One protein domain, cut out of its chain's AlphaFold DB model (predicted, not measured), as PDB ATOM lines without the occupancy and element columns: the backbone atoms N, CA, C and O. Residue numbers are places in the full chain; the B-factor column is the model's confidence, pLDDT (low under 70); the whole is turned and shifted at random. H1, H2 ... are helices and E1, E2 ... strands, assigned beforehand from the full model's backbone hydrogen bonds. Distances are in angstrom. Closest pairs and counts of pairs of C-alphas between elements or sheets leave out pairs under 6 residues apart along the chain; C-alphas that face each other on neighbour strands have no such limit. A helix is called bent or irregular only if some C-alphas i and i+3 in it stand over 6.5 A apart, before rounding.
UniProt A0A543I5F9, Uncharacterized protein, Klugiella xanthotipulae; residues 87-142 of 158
ATOM      1  N   TYR A  87     108.117 120.324 109.072       93.31
ATOM      2  CA  TYR A  87     106.803 119.805 109.438       93.31
ATOM      3  C   TYR A  87     106.889 118.823 110.618       93.31
ATOM      4  O   TYR A  87     107.947 118.273 110.914       93.31
ATOM      5  N   ASP A  88     105.741 118.511 111.225       92.69
ATOM      6  CA  ASP A  88     105.639 117.560 112.347       92.69
ATOM      7  C   ASP A  88     106.163 116.144 112.030       92.69
ATOM      8  O   ASP A  88     106.511 115.391 112.936       92.69
ATOM      9  N   ASP A  89     106.221 115.760 110.750       94.69
ATOM     10  CA  ASP A  89     106.766 114.472 110.293       94.69
ATOM     11  C   ASP A  89     108.286 114.499 110.039       94.69
ATOM     12  O   ASP A  89     108.855 113.506 109.585       94.69
ATOM     13  N   GLY A  90     108.947 115.624 110.322       94.06
ATOM     14  CA  GLY A  90     110.382 115.819 110.122       94.06
ATOM     15  C   GLY A  90     110.780 116.220 108.699       94.06
ATOM     16  O   GLY A  90     111.967 116.415 108.442       94.06
ATOM     17  N   THR A  91     109.830 116.352 107.767       94.38
ATOM     18  CA  THR A  91     110.132 116.801 106.397       94.38
ATOM     19  C   THR A  91     110.289 118.324 106.326       94.38
ATOM     20  O   THR A  91     109.617 119.041 107.070       94.38
ATOM     21  N   PRO A  92     111.163 118.860 105.454       95.50
ATOM     22  CA  PRO A  92     111.339 120.302 105.336       95.50
ATOM     23  C   PRO A  92     110.108 120.973 104.714       95.50
ATOM     24  O   PRO A  92     109.468 120.428 103.812       95.50
ATOM     25  N   VAL A  93     109.811 122.195 105.163       95.12
ATOM     26  CA  VAL A  93     108.777 123.055 104.562       95.12
ATOM     27  C   VAL A  93     109.182 123.468 103.148       95.12
ATOM     28  O   VAL A  93     108.365 123.421 102.227       95.12
ATOM     29  N   PHE A  94     110.451 123.840 102.980       95.50
ATOM     30  CA  PHE A  94     111.045 124.170 101.694       95.50
ATOM     31  C   PHE A  94     112.533 123.815 101.661       95.50
ATOM     32  O   PHE A  94     113.190 123.697 102.695       95.50
ATOM     33  N   GLU A  95     113.060 123.683 100.452       93.38
ATOM     34  CA  GLU A  95     114.481 123.572 100.154       93.38
ATOM     35  C   GLU A  95     114.903 124.758  99.295       93.38
ATOM     36  O   GLU A  95     114.277 125.043  98.274       93.38
ATOM     37  N   THR A  96     115.998 125.411  99.659       91.44
ATOM     38  CA  THR A  96     116.603 126.435  98.810       91.44
ATOM     39  C   THR A  96     117.488 125.761  97.764       91.44
ATOM     40  O   THR A  96     118.456 125.077  98.099       91.44
ATOM     41  N   ILE A  97     117.151 125.939  96.489       90.06
ATOM     42  CA  ILE A  97     117.900 125.407  95.351       90.06
ATOM     43  C   ILE A  97     118.696 126.543  94.717       90.06
ATOM     44  O   ILE A  97     118.131 127.524  94.231       90.06
ATOM     45  N   ASP A  98     120.014 126.372  94.692       87.50
ATOM     46  CA  ASP A  98     120.940 127.284  94.036       87.50
ATOM     47  C   ASP A  98     121.291 126.779  92.624       87.50
ATOM     48  O   ASP A  98     121.882 125.712  92.450       87.50
ATOM     49  N   PHE A  99     120.936 127.562  91.601       83.44
ATOM     50  CA  PHE A  99     121.315 127.327  90.202       83.44
ATOM     51  C   PHE A  99     122.557 128.136  89.771       83.44
ATOM     52  O   PHE A  99     122.801 128.339  88.580       83.44
ATOM     53  N   GLY A 100     123.317 128.666  90.726       80.69
ATOM     54  CA  GLY A 100     124.490 129.527  90.577       80.69
ATOM     55  C   GLY A 100     124.162 130.985  90.247       80.69
ATOM     56  O   GLY A 100     124.848 131.893  90.705       80.69
ATOM     57  N   LYS A 101     123.128 131.226  89.433       74.62
ATOM     58  CA  LYS A 101     122.712 132.575  88.988       74.62
ATOM     59  C   LYS A 101     121.335 132.993  89.490       74.62
ATOM     60  O   LYS A 101     120.916 134.129  89.294       74.62
ATOM     61  N   SER A 102     120.620 132.064  90.105       77.50
ATOM     62  CA  SER A 102     119.305 132.273  90.688       77.50
ATOM     63  C   SER A 102     119.127 131.291  91.830       77.50
ATOM     64  O   SER A 102     119.470 130.116  91.679       77.50
ATOM     65  N   ILE A 103     118.552 131.770  92.923       83.75
ATOM     66  CA  ILE A 103     118.072 130.937  94.019       83.75
ATOM     67  C   ILE A 103     116.556 130.853  93.897       83.75
ATOM     68  O   ILE A 103     115.898 131.847  93.583       83.75
ATOM     69  N   THR A 104     116.004 129.671  94.132       88.62
ATOM     70  CA  THR A 104     114.561 129.472  94.259       88.62
ATOM     71  C   THR A 104     114.272 128.546  95.424       88.62
ATOM     72  O   THR A 104     115.065 127.654  95.714       88.62
ATOM     73  N   ASP A 105     113.105 128.706  96.036       92.69
ATOM     74  CA  ASP A 105     112.626 127.772  97.046       92.69
ATOM     75  C   ASP A 105     111.714 126.720  96.401       92.69
ATOM     76  O   ASP A 105     110.785 127.030  95.647       92.69
ATOM     77  N   TYR A 106     112.005 125.455  96.681       93.12
ATOM     78  CA  TYR A 106     111.206 124.297  96.313       93.12
ATOM     79  C   TYR A 106     110.404 123.834  97.525       93.12
ATOM     80  O   TYR A 106     110.979 123.606  98.583       93.12
ATOM     81  N   TYR A 107     109.092 123.665  97.373       95.25
ATOM     82  CA  TYR A 107     108.205 123.249  98.457       95.25
ATOM     83  C   TYR A 107     107.736 121.805  98.211       95.25
ATOM     84  O   TYR A 107     106.815 121.606  97.408       95.25
ATOM     85  N   PRO A 108     108.314 120.789  98.888       95.00
ATOM     86  CA  PRO A 108     108.116 119.379  98.538       95.00
ATOM     87  C   PRO A 108     106.655 118.920  98.507       95.00
ATOM     88  O   PRO A 108     106.277 118.077  97.700       95.00
ATOM     89  N   ARG A 109     105.804 119.489  99.367       95.00
ATOM     90  CA  ARG A 109     104.379 119.125  99.450       95.00
ATOM     91  C   ARG A 109     103.499 119.766  98.374       95.00
ATOM     92  O   ARG A 109     102.347 119.367  98.236       95.00
ATOM     93  N   TYR A 110     104.013 120.752  97.639       93.38
ATOM     94  CA  TYR A 110     103.221 121.563  96.708       93.38
ATOM     95  C   TYR A 110     103.756 121.550  95.276       93.38
ATOM     96  O   TYR A 110     102.974 121.694  94.342       93.38
ATOM     97  N   HIS A 111     105.066 121.390  95.092       93.81
ATOM     98  CA  HIS A 111     105.710 121.532  93.784       93.81
ATOM     99  C   HIS A 111     105.851 120.222  92.995       93.81
ATOM    100  O   HIS A 111     106.285 120.265  91.850       93.81
ATOM    101  N   GLY A 112     105.438 119.080  93.552       91.69
ATOM    102  CA  GLY A 112     105.450 117.800  92.837       91.69
ATOM    103  C   GLY A 112     106.806 117.102  92.896       91.69
ATOM    104  O   GLY A 112     107.379 116.987  93.973       91.69
ATOM    105  N   ASP A 113     107.281 116.572  91.767       95.38
ATOM    106  CA  ASP A 113     108.592 115.925  91.697       95.38
ATOM    107  C   ASP A 113     109.722 116.965  91.671       95.38
ATOM    108  O   ASP A 113     109.683 117.965  90.948       95.38
ATOM    109  N   ARG A 114     110.755 116.717  92.476       93.62
ATOM    110  CA  ARG A 114     111.868 117.649  92.664       93.62
ATOM    111  C   ARG A 114     112.732 117.790  91.413       93.62
ATOM    112  O   ARG A 114     113.173 118.896  91.101       93.62
ATOM    113  N   ASP A 115     112.993 116.689  90.714       94.44
ATOM    114  CA  ASP A 115     113.861 116.684  89.537       94.44
ATOM    115  C   ASP A 115     113.151 117.334  88.343       94.44
ATOM    116  O   ASP A 115     113.772 118.083  87.581       94.44
ATOM    117  N   GLU A 116     111.837 117.127  88.215       93.38
ATOM    118  CA  GLU A 116     110.998 117.858  87.260       93.38
ATOM    119  C   GLU A 116     111.007 119.365  87.546       93.38
ATOM    120  O   GLU A 116     111.299 120.153  86.641       93.38
ATOM    121  N   PHE A 117     110.807 119.770  88.806       92.19
ATOM    122  CA  PHE A 117     110.878 121.178  89.205       92.19
ATOM    123  C   PHE A 117     112.236 121.801  88.851       92.19
ATOM    124  O   PHE A 117     112.295 122.880  88.248       92.19
ATOM    125  N   ILE A 118     113.337 121.110  89.169       91.00
ATOM    126  CA  ILE A 118     114.697 121.540  88.823       91.00
ATOM    127  C   ILE A 118     114.838 121.730  87.317       91.00
ATOM    128  O   ILE A 118     115.306 122.778  86.872       91.00
ATOM    129  N   LYS A 119     114.400 120.755  86.522       90.06
ATOM    130  CA  LYS A 119     114.507 120.799  85.062       90.06
ATOM    131  C   LYS A 119     113.723 121.963  84.448       90.06
ATOM    132  O   LYS A 119     114.172 122.530  83.454       90.06
ATOM    133  N   GLU A 120     112.581 122.332  85.020       86.81
ATOM    134  CA  GLU A 120     111.778 123.474  84.563       86.81
ATOM    135  C   GLU A 120     112.404 124.835  84.909       86.81
ATOM    136  O   GLU A 120     112.248 125.803  84.157       86.81
ATOM    137  N   HIS A 121     113.132 124.918  86.026       83.31
ATOM    138  CA  HIS A 121     113.661 126.179  86.560       83.31
ATOM    139  C   HIS A 121     115.132 126.433  86.193       83.31
ATOM    140  O   HIS A 121     115.530 127.588  86.021       83.31
ATOM    141  N   GLN A 122     115.915 125.381  85.946       76.69
ATOM    142  CA  GLN A 122     117.314 125.452  85.510       76.69
ATOM    143  C   GLN A 122     117.553 126.267  84.211       76.69
ATOM    144  O   GLN A 122     118.550 126.993  84.153       76.69
ATOM    145  N   PRO A 123     116.684 126.248  83.173       58.88
ATOM    146  CA  PRO A 123     116.924 126.984  81.924       58.88
ATOM    147  C   PRO A 123     116.877 128.513  82.075       58.88
ATOM    148  O   PRO A 123     117.411 129.227  81.226       58.88
ATOM    149  N   LYS A 124     116.260 129.037  83.144       57.66
ATOM    150  CA  LYS A 124     116.116 130.486  83.378       57.66
ATOM    151  C   LYS A 124     117.387 131.138  83.937       57.66
ATOM    152  O   LYS A 124     117.519 132.355  83.876       57.66
ATOM    153  N   ALA A 125     118.356 130.341  84.389       55.34
ATOM    154  CA  ALA A 125     119.641 130.810  84.901       55.34
ATOM    155  C   ALA A 125     120.667 131.151  83.792       55.34
ATOM    156  O   ALA A 125     121.788 131.534  84.093       55.34
ATOM    157  N   ALA A 126     120.356 131.028  82.495       51.16
ATOM    158  CA  ALA A 126     121.368 131.107  81.428       51.16
ATOM    159  C   ALA A 126     121.805 132.529  80.975       51.16
ATOM    160  O   ALA A 126     122.637 132.641  80.075       51.16
ATOM    161  N   GLY A 127     121.327 133.620  81.586       58.50
ATOM    162  CA  GLY A 127     121.753 135.000  81.264       58.50
ATOM    163  C   GLY A 127     123.034 135.451  81.997       58.50
ATOM    164  O   GLY A 127     123.407 134.835  82.998       58.50
ATOM    165  N   PRO A 128     123.776 136.475  81.524       59.03
ATOM    166  CA  PRO A 128     124.821 137.107  82.334       59.03
ATOM    167  C   PRO A 128     124.190 137.776  83.565       59.03
ATOM    168  O   PRO A 128     123.212 138.499  83.425       59.03
ATOM    169  N   ILE A 129     124.751 137.519  84.749       59.91
ATOM    170  CA  ILE A 129     124.333 138.163  86.001       59.91
ATOM    171  C   ILE A 129     124.894 139.584  85.997       59.91
ATOM    172  O   ILE A 129     126.084 139.775  85.727       59.91
ATOM    173  N   THR A 130     124.068 140.577  86.293       67.56
ATOM    174  CA  THR A 130     124.545 141.942  86.529       67.56
ATOM    175  C   THR A 130     125.170 142.064  87.923       67.56
ATOM    176  O   THR A 130     124.894 141.280  88.831       67.56
ATOM    177  N   GLU A 131     126.026 143.065  88.123       61.81
ATOM    178  CA  GLU A 131     126.705 143.295  89.406       61.81
ATOM    179  C   GLU A 131     125.716 143.586  90.558       61.81
ATOM    180  O   GLU A 131     125.948 143.181  91.696       61.81
ATOM    181  N   SER A 132     124.561 144.202  90.263       61.72
ATOM    182  CA  SER A 132     123.510 144.451  91.264       61.72
ATOM    183  C   SER A 132     122.731 143.186  91.643       61.72
ATOM    184  O   SER A 132     122.330 143.023  92.797       61.72
ATOM    185  N   GLU A 133     122.559 142.255  90.704       56.66
ATOM    186  CA  GLU A 133     121.962 140.944  90.957       56.66
ATOM    187  C   GLU A 133     122.895 140.073  91.806       56.66
ATOM    188  O   GLU A 133     122.428 139.433  92.743       56.66
ATOM    189  N   ALA A 134     124.212 140.129  91.579       60.22
ATOM    190  CA  ALA A 134     125.202 139.431  92.405       60.22
ATOM    191  C   ALA A 134     125.248 139.948  93.860       60.22
ATOM    192  O   ALA A 134     125.389 139.164  94.802       60.22
ATOM    193  N   GLN A 135     125.079 141.259  94.071       59.94
ATOM    194  CA  GLN A 135     124.994 141.840  95.419       59.94
ATOM    195  C   GLN A 135     123.704 141.431  96.146       59.94
ATOM    196  O   GLN A 135     123.756 141.053  97.316       59.94
ATOM    197  N   ARG A 136     122.557 141.428  95.450       57.59
ATOM    198  CA  ARG A 136     121.288 140.906  95.993       57.59
ATOM    199  C   ARG A 136     121.374 139.419  96.333       57.59
ATOM    200  O   ARG A 136     120.890 139.001  97.380       57.59
ATOM    201  N   PHE A 137     122.031 138.642  95.480       55.16
ATOM    202  CA  PHE A 137     122.276 137.216  95.676       55.16
ATOM    203  C   PHE A 137     123.143 136.943  96.914       55.16
ATOM    204  O   PHE A 137     122.815 136.086  97.726       55.16
ATOM    205  N   THR A 138     124.195 137.740  97.122       58.78
ATOM    206  CA  THR A 138     125.060 137.636  98.309       58.78
ATOM    207  C   THR A 138     124.298 137.948  99.601       58.78
ATOM    208  O   THR A 138     124.474 137.248 100.592       58.78
ATOM    209  N   ALA A 139     123.409 138.945  99.596       58.03
ATOM    210  CA  ALA A 139     122.592 139.285 100.764       58.03
ATOM    211  C   ALA A 139     121.560 138.194 101.113       58.03
ATOM    212  O   ALA A 139     121.327 137.927 102.287       58.03
ATOM    213  N   LEU A 140     120.983 137.525 100.106       53.34
ATOM    214  CA  LEU A 140     120.078 136.382 100.304       53.34
ATOM    215  C   LEU A 140     120.799 135.125 100.811       53.34
ATOM    216  O   LEU A 140     120.168 134.282 101.432       53.34
ATOM    217  N   LEU A 141     122.105 134.992 100.570       50.91
ATOM    218  CA  LEU A 141     122.920 133.877 101.066       50.91
ATOM    219  C   LEU A 141     123.538 134.132 102.449       50.91
ATOM    220  O   LEU A 141     124.059 133.205 103.059       50.91
ATOM    221  N   GLN A 142     123.473 135.363 102.963       51.91
ATOM    222  CA  GLN A 142     123.984 135.736 104.289       51.91
ATOM    223  C   GLN A 142     123.009 135.439 105.440       51.91
ATOM    224  O   GLN A 142     123.220 135.909 106.560       51.91
TER     225      GLN A 142
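Overview. This is residues 87 to 142 of the 158 residues of an uncharacterized protein of Klugiella xanthotipulae (UniProt A0A543I5F9). You are looking at a loose, open C: a short two-stranded hairpin, E1 and E2, with helix H1 over one face of it, and helix H2 off beyond the turn end of the hairpin, on the other side from H1. The printed part has 56 residues, with the order E1, E2, H1, H2 along it; the sheet is antiparallel, E1 - E2, and the class is mixed, helices and strands. The whole is loose, with a radius of gyration of the C-alphas of 13.2 A, and flat, spanning 41 by 25 by 12 A.

Arrangement. Start with E1, residues 95 to 98, and E2, residues 103 to 106, an antiparallel hairpin at 150 degrees between directions. Look at N 95 and O 106, 2.8 A, and N 104 and O 97, 3.0 A, both within hydrogen-bond range. Next comes H1, residues 114 to 125; E1 and H1 are near each other, with 7 pairs of C-alphas within 10 A. The closest C-alphas of E2 and H1 are those of Tyr 106 and Arg 114, at 7.6 A. For H2, residues 131 to 141, the closest C-alphas to E2 are those of Ile 103 and Phe 137, at 7.7 A. E1 and H2 are apart, and so are H1 and H2. In H2 every O i to N i+4 pair is within hydrogen-bond range, in H1 5 of 8.

Along the chain. Find C-alpha 95 at (114.481, 123.572, 100.154), where E1 begins its 9.6 A; E2 then covers 9.8 A. H1 starts at C-alpha 114, (111.868, 117.649, 92.664), and measures 17.1 A; it is irregular, but only just, with C-alphas 120 and 123 6.8 A apart. H2 measures 15.5 A and ends at C-alpha 141, (122.920, 133.877, 101.066).

Size, cuts and confidence. The two C-alphas farthest apart are those of Asp 89 and Glu 131, at 40.8 A. The printed part has no cut; the links E1 to E2 and H1 to H2 are tight, E2 to H1 is short. Check the B-factor column: residues 123 to 142 of this model are under 70.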